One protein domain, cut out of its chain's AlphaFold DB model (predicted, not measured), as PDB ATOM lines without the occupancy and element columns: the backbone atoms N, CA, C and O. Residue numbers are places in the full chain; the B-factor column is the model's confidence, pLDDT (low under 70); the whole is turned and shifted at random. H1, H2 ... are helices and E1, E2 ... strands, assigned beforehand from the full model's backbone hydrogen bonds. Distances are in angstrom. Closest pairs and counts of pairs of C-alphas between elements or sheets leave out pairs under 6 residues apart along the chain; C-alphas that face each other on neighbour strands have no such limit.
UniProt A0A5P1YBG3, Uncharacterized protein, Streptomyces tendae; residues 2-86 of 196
ATOM      1  N   GLY A   2      41.225  61.562  41.518       90.88
ATOM      2  CA  GLY A   2      42.551  61.448  42.159       90.88
ATOM      3  C   GLY A   2      42.773  60.120  42.896       90.88
ATOM      4  O   GLY A   2      43.709  59.403  42.571       90.88
ATOM      5  N   ALA A   3      41.823  59.694  43.737       92.25
ATOM      6  CA  ALA A   3      41.878  58.382  44.395       92.25
ATOM      7  C   ALA A   3      42.007  57.198  43.412       92.25
ATOM      8  O   ALA A   3      42.685  56.219  43.696       92.25
ATOM      9  N   THR A   4      41.391  57.276  42.226       94.94
ATOM     10  CA  THR A   4      41.535  56.249  41.181       94.94
ATOM     11  C   THR A   4      42.951  56.228  40.604       94.94
ATOM     12  O   THR A   4      43.486  55.151  40.352       94.94
ATOM     13  N   VAL A   5      43.566  57.399  40.410       95.12
ATOM     14  CA  VAL A   5      44.964  57.516  39.961       95.12
ATOM     15  C   VAL A   5      45.910  56.968  41.030       95.12
ATOM     16  O   VAL A   5      46.743  56.119  40.723       95.12
ATOM     17  N   GLU A   6      45.714  57.349  42.291       95.56
ATOM     18  CA  GLU A   6      46.474  56.818  43.429       95.56
ATOM     19  C   GLU A   6      46.328  55.292  43.547       95.56
ATOM     20  O   GLU A   6      47.309  54.581  43.762       95.56
ATOM     21  N   ALA A   7      45.126  54.747  43.336       96.94
ATOM     22  CA  ALA A   7      44.889  53.305  43.343       96.94
ATOM     23  C   ALA A   7      45.603  52.580  42.185       96.94
ATOM     24  O   ALA A   7      46.129  51.479  42.373       96.94
ATOM     25  N   LEU A   8      45.669  53.195  40.999       96.62
ATOM     26  CA  LEU A   8      46.460  52.682  39.876       96.62
ATOM     27  C   LEU A   8      47.957  52.686  40.201       96.62
ATOM     28  O   LEU A   8      48.640  51.692  39.957       96.62
ATOM     29  N   GLU A   9      48.474  53.763  40.787       96.12
ATOM     30  CA  GLU A   9      49.867  53.848  41.239       96.12
ATOM     31  C   GLU A   9      50.192  52.811  42.322       96.12
ATOM     32  O   GLU A   9      51.221  52.125  42.253       96.12
ATOM     33  N   HIS A  10      49.283  52.625  43.279       97.19
ATOM     34  CA  HIS A  10      49.378  51.577  44.290       97.19
ATOM     35  C   HIS A  10      49.444  50.191  43.647       97.19
ATOM     36  O   HIS A  10      50.304  49.387  44.006       97.19
ATOM     37  N   TYR A  11      48.608  49.906  42.646       97.06
ATOM     38  CA  TYR A  11      48.670  48.636  41.925       97.06
ATOM     39  C   TYR A  11      49.991  48.467  41.166       97.06
ATOM     40  O   TYR A  11      50.589  47.396  41.211       97.06
ATOM     41  N   ARG A  12      50.499  49.510  40.499       95.56
ATOM     42  CA  ARG A  12      51.784  49.436  39.779       95.56
ATOM     43  C   ARG A  12      52.952  49.124  40.717       95.56
ATOM     44  O   ARG A  12      53.870  48.410  40.321       95.56
ATOM     45  N   SER A  13      52.922  49.647  41.942       96.81
ATOM     46  CA  SER A  13      53.987  49.429  42.928       96.81
ATOM     47  C   SER A  13      53.844  48.124  43.722       96.81
ATOM     48  O   SER A  13      54.859  47.530  44.086       96.81
ATOM     49  N   SER A  14      52.618  47.654  43.978       96.94
ATOM     50  CA  SER A  14      52.349  46.519  44.879       96.94
ATOM     51  C   SER A  14      51.749  45.276  44.211       96.94
ATOM     52  O   SER A  14      51.777  44.196  44.798       96.94
ATOM     53  N   GLY A  15      51.172  45.412  43.015       96.00
ATOM     54  CA  GLY A  15      50.357  44.387  42.353       96.00
ATOM     55  C   GLY A  15      48.996  44.123  43.017       96.00
ATOM     56  O   GLY A  15      48.312  43.175  42.636       96.00
ATOM     57  N   SER A  16      48.607  44.917  44.021       96.06
ATOM     58  CA  SER A  16      47.395  44.714  44.823       96.06
ATOM     59  C   SER A  16      46.261  45.656  44.421       96.06
ATOM     60  O   SER A  16      46.472  46.856  44.249       96.06
ATOM     61  N   LEU A  17      45.030  45.133  44.362       95.31
ATOM     62  CA  LEU A  17      43.807  45.927  44.165       95.31
ATOM     63  C   LEU A  17      43.320  46.630  45.442       95.31
ATOM     64  O   LEU A  17      42.353  47.382  45.380       95.31
ATOM     65  N   SER A  18      43.988  46.439  46.582       93.81
ATOM     66  CA  SER A  18      43.552  46.998  47.869       93.81
ATOM     67  C   SER A  18      43.409  48.524  47.866       93.81
ATOM     68  O   SER A  18      42.592  49.047  48.608       93.81
ATOM     69  N   GLY A  19      44.159  49.240  47.016       94.50
ATOM     70  CA  GLY A  19      44.003  50.690  46.843       94.50
ATOM     71  C   GLY A  19      42.645  51.088  46.250       94.50
ATOM     72  O   GLY A  19      42.087  52.114  46.625       94.50
ATOM     73  N   PHE A  20      42.075  50.253  45.372       93.12
ATOM     74  CA  PHE A  20      40.728  50.470  44.835       93.12
ATOM     75  C   PHE A  20      39.656  50.209  45.890       93.12
ATOM     76  O   PHE A  20      38.696  50.967  45.968       93.12
ATOM     77  N   GLU A  21      39.833  49.169  46.708       88.56
ATOM     78  CA  GLU A  21      38.926  48.845  47.814       88.56
ATOM     79  C   GLU A  21      38.929  49.960  48.867       88.56
ATOM     80  O   GLU A  21      37.873  50.465  49.240       88.56
ATOM     81  N   SER A  22      40.112  50.402  49.307       87.44
ATOM     82  CA  SER A  22      40.223  51.474  50.298       87.44
ATOM     83  C   SER A  22      39.769  52.825  49.753       87.44
ATOM     84  O   SER A  22      39.184  53.602  50.493       87.44
ATOM     85  N   GLY A  23      39.989  53.107  48.465       89.56
ATOM     86  CA  GLY A  23      39.608  54.380  47.846       89.56
ATOM     87  C   GLY A  23      38.108  54.533  47.566       89.56
ATOM     88  O   GLY A  23      37.685  55.591  47.096       89.56
ATOM     89  N   VAL A  24      37.276  53.527  47.866       85.62
ATOM     90  CA  VAL A  24      35.806  53.636  47.781       85.62
ATOM     91  C   VAL A  24      35.292  54.815  48.606       85.62
ATOM     92  O   VAL A  24      34.456  55.588  48.133       85.62
ATOM     93  N   VAL A  25      35.829  55.013  49.816       80.06
ATOM     94  CA  VAL A  25      35.421  56.125  50.694       80.06
ATOM     95  C   VAL A  25      35.753  57.500  50.100       80.06
ATOM     96  O   VAL A  25      35.056  58.481  50.380       80.06
ATOM     97  N   ASP A  26      36.754  57.546  49.219       84.19
ATOM     98  CA  ASP A  26      37.196  58.721  48.466       84.19
ATOM     99  C   ASP A  26      36.526  58.849  47.087       84.19
ATOM    100  O   ASP A  26      36.859  59.739  46.296       84.19
ATOM    101  N   GLY A  27      35.527  58.008  46.810       83.12
ATOM    102  CA  GLY A  27      34.667  58.110  45.636       83.12
ATOM    103  C   GLY A  27      35.088  57.245  44.451       83.12
ATOM    104  O   GLY A  27      34.584  57.468  43.348       83.12
ATOM    105  N   ILE A  28      35.977  56.263  44.642       89.75
ATOM    106  CA  ILE A  28      36.128  55.182  43.662       89.75
ATOM    107  C   ILE A  28      34.825  54.376  43.640       89.75
ATOM    108  O   ILE A  28      34.345  53.916  44.672       89.75
ATOM    109  N   SER A  29      34.254  54.181  42.455       87.00
ATOM    110  CA  SER A  29      33.078  53.328  42.270       87.00
ATOM    111  C   SER A  29      33.239  52.423  41.057       87.00
ATOM    112  O   SER A  29      34.096  52.653  40.192       87.00
ATOM    113  N   TYR A  30      32.388  51.399  40.987       88.25
ATOM    114  CA  TYR A  30      32.268  50.550  39.807       88.25
ATOM    115  C   TYR A  30      32.005  51.391  38.550       88.25
ATOM    116  O   TYR A  30      32.710  51.253  37.554       88.25
ATOM    117  N   GLU A  31      31.043  52.312  38.609       88.75
ATOM    118  CA  GLU A  31      30.636  53.149  37.478       88.75
ATOM    119  C   GLU A  31      31.761  54.076  37.026       88.75
ATOM    120  O   GLU A  31      32.002  54.183  35.826       88.75
ATOM    121  N   MET A  32      32.473  54.718  37.961       90.81
ATOM    122  CA  MET A  32      33.613  55.575  37.623       90.81
ATOM    123  C   MET A  32      34.717  54.762  36.945       90.81
ATOM    124  O   MET A  32      35.196  55.140  35.877       90.81
ATOM    125  N   THR A  33      35.083  53.625  37.537       92.94
ATOM    126  CA  THR A  33      36.123  52.738  37.001       92.94
ATOM    127  C   THR A  33      35.746  52.240  35.605       92.94
ATOM    128  O   THR A  33      36.570  52.259  34.695       92.94
ATOM    129  N   ASN A  34      34.481  51.863  35.404       92.38
ATOM    130  CA  ASN A  34      33.980  51.376  34.125       92.38
ATOM    131  C   ASN A  34      33.879  52.491  33.065       92.38
ATOM    132  O   ASN A  34      34.163  52.261  31.891       92.38
ATOM    133  N   ALA A  35      33.525  53.716  33.466       92.12
ATOM    134  CA  ALA A  35      33.527  54.874  32.575       92.12
ATOM    135  C   ALA A  35      34.945  55.192  32.077       92.12
ATOM    136  O   ALA A  35      35.151  55.356  30.876       92.12
ATOM    137  N   ILE A  36      35.930  55.212  32.982       93.56
ATOM    138  CA  ILE A  36      37.340  55.439  32.634       93.56
ATOM    139  C   ILE A  36      37.857  54.306  31.741       93.56
ATOM    140  O   ILE A  36      38.490  54.570  30.721       93.56
ATOM    141  N   LEU A  37      37.534  53.050  32.069       92.50
ATOM    142  CA  LEU A  37      37.858  51.891  31.237       92.50
ATOM    143  C   LEU A  37      37.339  52.068  29.803       92.50
ATOM    144  O   LEU A  37      38.086  51.854  28.848       92.50
ATOM    145  N   GLY A  38      36.084  52.496  29.641       91.06
ATOM    146  CA  GLY A  38      35.482  52.752  28.331       91.06
ATOM    147  C   GLY A  38      36.214  53.824  27.517       91.06
ATOM    148  O   GLY A  38      36.336  53.684  26.301       91.06
ATOM    149  N   ILE A  39      36.745  54.853  28.183       90.38
ATOM    150  CA  ILE A  39      37.544  55.915  27.554       90.38
ATOM    151  C   ILE A  39      38.932  55.389  27.157       90.38
ATOM    152  O   ILE A  39      39.366  55.594  26.026       90.38
ATOM    153  N   ALA A  40      39.615  54.675  28.057       90.19
ATOM    154  CA  ALA A  40      41.001  54.247  27.867       90.19
ATOM    155  C   ALA A  40      41.167  53.041  26.919       90.19
ATOM    156  O   ALA A  40      42.218  52.882  26.310       90.19
ATOM    157  N   THR A  41      40.147  52.187  26.759       88.88
ATOM    158  CA  THR A  41      40.273  50.905  26.025       88.88
ATOM    159  C   THR A  41      40.708  51.055  24.559       88.88
ATOM    160  O   THR A  41      41.337  50.147  24.020       88.88
ATOM    161  N   ASN A  42      40.394  52.175  23.902       84.75
ATOM    162  CA  ASN A  42      40.717  52.404  22.486       84.75
ATOM    163  C   ASN A  42      41.681  53.581  22.273       84.75
ATOM    164  O   ASN A  42      41.708  54.159  21.186       84.75
ATOM    165  N   ALA A  43      42.434  53.956  23.305       86.00
ATOM    166  CA  ALA A  43      43.374  55.064  23.266       86.00
ATOM    167  C   ALA A  43      44.746  54.613  23.780       86.00
ATOM    168  O   ALA A  43      44.829  53.823  24.719       86.00
ATOM    169  N   ASP A  44      45.822  55.130  23.184       84.19
ATOM    170  CA  ASP A  44      47.170  54.950  23.738       84.19
ATOM    171  C   ASP A  44      47.299  55.696  25.081       84.19
ATOM    172  O   ASP A  44      47.893  55.193  26.041       84.19
ATOM    173  N   GLU A  45      46.656  56.863  25.157       87.75
ATOM    174  CA  GLU A  45      46.581  57.758  26.307       87.75
ATOM    175  C   GLU A  45      45.247  58.519  26.280       87.75
ATOM    176  O   GLU A  45      44.738  58.868  25.210       87.75
ATOM    177  N   ALA A  46      44.667  58.758  27.452       88.25
ATOM    178  CA  ALA A  46      43.426  59.491  27.634       88.25
ATOM    179  C   ALA A  46      43.593  60.566  28.712       88.25
ATOM    180  O   ALA A  46      43.784  60.252  29.888       88.25
ATOM    181  N   ASP A  47      43.440  61.824  28.301       89.94
ATOM    182  CA  ASP A  47      43.422  62.984  29.187       89.94
ATOM    183  C   ASP A  47      41.987  63.364  29.561       89.94
ATOM    184  O   ASP A  47      41.146  63.664  28.708       89.94
ATOM    185  N   LEU A  48      41.713  63.402  30.861       88.81
ATOM    186  CA  LEU A  48      40.436  63.805  31.439       88.81
ATOM    187  C   LEU A  48      40.616  65.108  32.205       88.81
ATOM    188  O   LEU A  48      41.356  65.158  33.182       88.81
ATOM    189  N   THR A  49      39.914  66.159  31.782       90.25
ATOM    190  CA  THR A  49      39.909  67.454  32.475       90.25
ATOM    191  C   THR A  49      38.530  67.743  33.060       90.25
ATOM    192  O   THR A  49      37.518  67.619  32.372       90.25
ATOM    193  N   ILE A  50      38.496  68.124  34.335       86.00
ATOM    194  CA  ILE A  50      37.307  68.598  35.039       86.00
ATOM    195  C   ILE A  50      37.315  70.123  35.000       86.00
ATOM    196  O   ILE A  50      38.221  70.779  35.521       86.00
ATOM    197  N   GLU A  51      36.273  70.680  34.397       83.25
ATOM    198  CA  GLU A  51      36.011  72.110  34.398       83.25
ATOM    199  C   GLU A  51      34.762  72.391  35.228       83.25
ATOM    200  O   GLU A  51      33.738  71.714  35.106       83.25
ATOM    201  N   TRP A  52      34.858  73.394  36.094       81.06
ATOM    202  CA  TRP A  52      33.719  73.898  36.843       81.06
ATOM    203  C   TRP A  52      33.008  74.973  36.032       81.06
ATOM    204  O   TRP A  52      33.611  75.656  35.201       81.06
ATOM    205  N   ASP A  53      31.711  75.123  36.288       78.44
ATOM    206  CA  ASP A  53      30.927  76.222  35.741       78.44
ATOM    207  C   ASP A  53      31.626  77.563  36.024       78.44
ATOM    208  O   ASP A  53      32.104  77.791  37.133       78.44
ATOM    209  N   LYS A  54      31.654  78.471  35.040       72.75
ATOM    210  CA  LYS A  54      32.254  79.814  35.163       72.75
ATOM    211  C   LYS A  54      31.683  80.622  36.327       72.75
ATOM    212  O   LYS A  54      32.328  81.552  36.802       72.75
ATOM    213  N   THR A  55      30.457  80.309  36.723       74.12
ATOM    214  CA  THR A  55      29.730  80.970  37.803       74.12
ATOM    215  C   THR A  55      30.024  80.364  39.178       74.12
ATOM    216  O   THR A  55      29.691  80.978  40.188       74.12
ATOM    217  N   SER A  56      30.683  79.205  39.243       63.66
ATOM    218  CA  SER A  56      31.095  78.557  40.489       63.66
ATOM    219  C   SER A  56      32.603  78.683  40.673       63.66
ATOM    220  O   SER A  56      33.384  78.375  39.774       63.66
ATOM    221  N   ALA A  57      33.034  79.116  41.857       64.94
ATOM    222  CA  ALA A  57      34.454  79.096  42.178       64.94
ATOM    223  C   ALA A  57      34.930  77.630  42.218       64.94
ATOM    224  O   ALA A  57      34.320  76.819  42.924       64.94
ATOM    225  N   PRO A  58      35.982  77.253  41.465       68.56
ATOM    226  CA  PRO A  58      36.542  75.922  41.593       68.56
ATOM    227  C   PRO A  58      37.117  75.758  43.007       68.56
ATOM    228  O   PRO A  58      37.664  76.716  43.563       68.56
ATOM    229  N   PRO A  59      37.015  74.561  43.601       68.12
ATOM    230  CA  PRO A  59      37.656  74.278  44.874       68.12
ATOM    231  C   PRO A  59      39.169  74.508  44.766       68.12
ATOM    232  O   PRO A  59      39.819  74.074  43.812       68.12
ATOM    233  N   THR A  60      39.732  75.205  45.751       66.44
ATOM    234  CA  THR A  60      41.164  75.521  45.786       66.44
ATOM    235  C   THR A  60      41.984  74.242  45.974       66.44
ATOM    236  O   THR A  60      41.638  73.399  46.796       66.44
ATOM    237  N   ASN A  61      43.104  74.119  45.252       69.31
ATOM    238  CA  ASN A  61      44.067  73.008  45.359       69.31
ATOM    239  C   ASN A  61      43.537  71.616  44.969       69.31
ATOM    240  O   ASN A  61      44.086  70.613  45.421       69.31
ATOM    241  N   LEU A  62      42.499  71.530  44.135       77.19
ATOM    242  CA  LEU A  62      41.997  70.248  43.643       77.19
ATOM    243  C   LEU A  62      42.574  69.950  42.254       77.19
ATOM    244  O   LEU A  62      42.442  70.760  41.336       77.19
ATOM    245  N   GLU A  63      43.222  68.794  42.100       85.38
ATOM    246  CA  GLU A  63      43.694  68.331  40.795       85.38
ATOM    247  C   GLU A  63      42.505  68.151  39.852       85.38
ATOM    248  O   GLU A  63      41.490  67.547  40.203       85.38
ATOM    249  N   ASN A  64      42.609  68.711  38.653       86.81
ATOM    250  CA  ASN A  64      41.507  68.736  37.703       86.81
ATOM    251  C   ASN A  64      41.863  68.122  36.354       86.81
ATOM    252  O   ASN A  64      41.015  68.115  35.471       86.81
ATOM    253  N   ARG A  65      43.082  67.608  36.190       90.62
ATOM    254  CA  ARG A  65      43.517  66.906  34.987       90.62
ATOM    255  C   ARG A  65      44.089  65.555  35.383       90.62
ATOM    256  O   ARG A  65      44.939  65.496  36.257       90.62
ATOM    257  N   PHE A  66      43.628  64.503  34.725       93.75
ATOM    258  CA  PHE A  66      43.978  63.123  35.029       93.75
ATOM    259  C   PHE A  66      44.351  62.399  33.738       93.75
ATOM    260  O   PHE A  66      43.620  62.495  32.753       93.75
ATOM    261  N   GLU A  67      45.463  61.673  33.763       92.38
ATOM    262  CA  GLU A  67      45.982  60.914  32.622       92.38
ATOM    263  C   GLU A  67      45.771  59.415  32.867       92.38
ATOM    264  O   GLU A  67      46.097  58.894  33.938       92.38
ATOM    265  N   PHE A  68      45.237  58.711  31.868       93.50
ATOM    266  CA  PHE A  68      45.068  57.259  31.887       93.50
ATOM    267  C   PHE A  68      45.704  56.641  30.652       93.50
ATOM    268  O   PHE A  68      45.551  57.147  29.542       93.50
ATOM    269  N   ARG A  69      46.399  55.518  30.826       91.50
ATOM    270  CA  ARG A  69      47.155  54.868  29.748       91.50
ATOM    271  C   ARG A  69      46.532  53.543  29.350       91.50
ATOM    272  O   ARG A  69      45.889  52.880  30.163       91.50
ATOM    273  N   ALA A  70      46.835  53.076  28.140       90.69
ATOM    274  CA  ALA A  70      46.457  51.728  27.704       90.69
ATOM    275  C   ALA A  70      46.925  50.628  28.684       90.69
ATOM    276  O   ALA A  70      46.255  49.611  28.860       90.69
ATOM    277  N   SER A  71      48.052  50.841  29.377       92.94
ATOM    278  CA  SER A  71      48.567  49.925  30.405       92.94
ATOM    279  C   SER A  71      47.679  49.806  31.646       92.94
ATOM    280  O   SER A  71      47.816  48.834  32.385       92.94
ATOM    281  N   ASP A  72      46.787  50.768  31.886       94.88
ATOM    282  CA  ASP A  72      45.890  50.781  33.045       94.88
ATOM    283  C   ASP A  72      44.618  49.960  32.797       94.88
ATOM    284  O   ASP A  72      43.971  49.521  33.749       94.88
ATOM    285  N   VAL A  73      44.281  49.690  31.529       95.56
ATOM    286  CA  VAL A  73      43.067  48.970  31.104       95.56
ATOM    287  C   VAL A  73      42.905  47.611  31.803       95.56
ATOM    288  O   VAL A  73      41.824  47.360  32.342       95.56
ATOM    289  N   PRO A  74      43.929  46.731  31.884       95.88
ATOM    290  CA  PRO A  74      43.780  45.449  32.572       95.88
ATOM    291  C   PRO A  74      43.493  45.605  34.070       95.88
ATOM    292  O   PRO A  74      42.707  44.838  34.626       95.88
ATOM    293  N   THR A  75      44.106  46.597  34.720       97.06
ATOM    294  CA  THR A  75      43.915  46.875  36.149       97.06
ATOM    295  C   THR A  75      42.533  47.458  36.413       97.06
ATOM    296  O   THR A  75      41.841  46.986  37.311       97.06
ATOM    297  N   LEU A  76      42.090  48.421  35.599       96.31
ATOM    298  CA  LEU A  76      40.744  48.997  35.671       96.31
ATOM    299  C   LEU A  76      39.665  47.927  35.457       96.31
ATOM    300  O   LEU A  76      38.665  47.920  36.169       96.31
ATOM    301  N   ALA A  77      39.879  46.984  34.535       96.25
ATOM    302  CA  ALA A  77      38.960  45.869  34.321       96.25
ATOM    303  C   ALA A  77      38.868  44.944  35.548       96.25
ATOM    304  O   ALA A  77      37.767  44.587  35.968       96.25
ATOM    305  N   GLN A  78      40.004  44.586  36.159       96.19
ATOM    306  CA  GLN A  78      40.023  43.783  37.388       96.19
ATOM    307  C   GLN A  78      39.366  44.519  38.562       96.19
ATOM    308  O   GLN A  78      38.566  43.924  39.283       96.19
ATOM    309  N   ALA A  79      39.657  45.811  38.724       94.62
ATOM    310  CA  ALA A  79      39.044  46.650  39.746       94.62
ATOM    311  C   ALA A  79      37.525  46.743  39.556       94.62
ATOM    312  O   ALA A  79      36.787  46.562  40.516       94.62
ATOM    313  N   ALA A  80      37.036  46.941  38.328       92.00
ATOM    314  CA  ALA A  80      35.602  46.987  38.049       92.00
ATOM    315  C   ALA A  80      34.899  45.667  38.414       92.00
ATOM    316  O   ALA A  80      33.844  45.693  39.043       92.00
ATOM    317  N   ILE A  81      35.490  44.513  38.082       92.31
ATOM    318  CA  ILE A  81      34.947  43.205  38.489       92.31
ATOM    319  C   ILE A  81      34.920  43.100  40.015       92.31
ATOM    320  O   ILE A  81      33.881  42.784  40.591       92.31
ATOM    321  N   LYS A  82      36.035  43.428  40.673       89.88
ATOM    322  CA  LYS A  82      36.169  43.344  42.127       89.88
ATOM    323  C   LYS A  82      35.161  44.238  42.861       89.88
ATOM    324  O   LYS A  82      34.525  43.781  43.806       89.88
ATOM    325  N   LEU A  83      34.979  45.474  42.394       87.62
ATOM    326  CA  LEU A  83      34.012  46.434  42.936       87.62
ATOM    327  C   LEU A  83      32.553  45.999  42.701       87.62
ATOM    328  O   LEU A  83      31.683  46.354  43.486       87.62
ATOM    329  N   ALA A  84      32.272  45.236  41.639       84.50
ATOM    330  CA  ALA A  84      30.933  44.716  41.352       84.50
ATOM    331  C   ALA A  84      30.596  43.434  42.137       84.50
ATOM    332  O   ALA A  84      29.445  43.227  42.526       84.50
ATOM    333  N   GLU A  85      31.580  42.553  42.347       82.56
ATOM    334  CA  GLU A  85      31.430  41.335  43.155       82.56
ATOM    335  C   GLU A  85      31.200  41.659  44.627       82.56
ATOM    336  O   GLU A  85      30.440  40.973  45.316       82.56
ATOM    337  N   ASP A  86      31.820  42.736  45.096       69.69
ATOM    338  CA  ASP A  86      31.610  43.250  46.429       69.69
ATOM    339  C   ASP A  86      30.304  44.060  46.487       69.69
ATOM    340  O   ASP A  86      30.287  45.269  46.683       69.69
TER     341      ASP A  86
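Overview. This is residues 2 to 86 of the 196 residues of an uncharacterized protein of Streptomyces tendae (UniProt A0A5P1YBG3). Hairpin E1 and E2 packs on H1 and H3, its long loop, residues 50 to 64, reaching outward. H3 and H4 lie side by side; H1 and H2 lie across H4. The printed part has 85 residues, mostly helix, ordered H1 H2 H3 E1 E2 H4, compact with radius of gyration of the C-alphas 13.4 A and spans 40 by 29 by 23 A.

Arrangement. E1, residues 45 to 49, and E2, residues 65 to 69, are antiparallel; N 46 and O 68, 2.8 A, are within hydrogen-bond range. H3, residues 30 to 40, touches H4, residues 70 to 85, at a shallow tilt of 20 degrees, opposite ways; closest C-alphas Tyr 30 and Ala 80, 5.2 A. H1, residues 2 to 14, and H3 have every O i to N i+4 pair within range, H2, residues 18 to 26, 3 of 5, H4 10 of 12.

Along the chain. H1 begins at C-alpha 2 (42.551, 61.448, 42.159); H4 ends at C-alpha 85 (31.430, 41.335, 43.155).

Size, cuts and confidence. Residues 56 to 61 and 86 have pLDDT under 70.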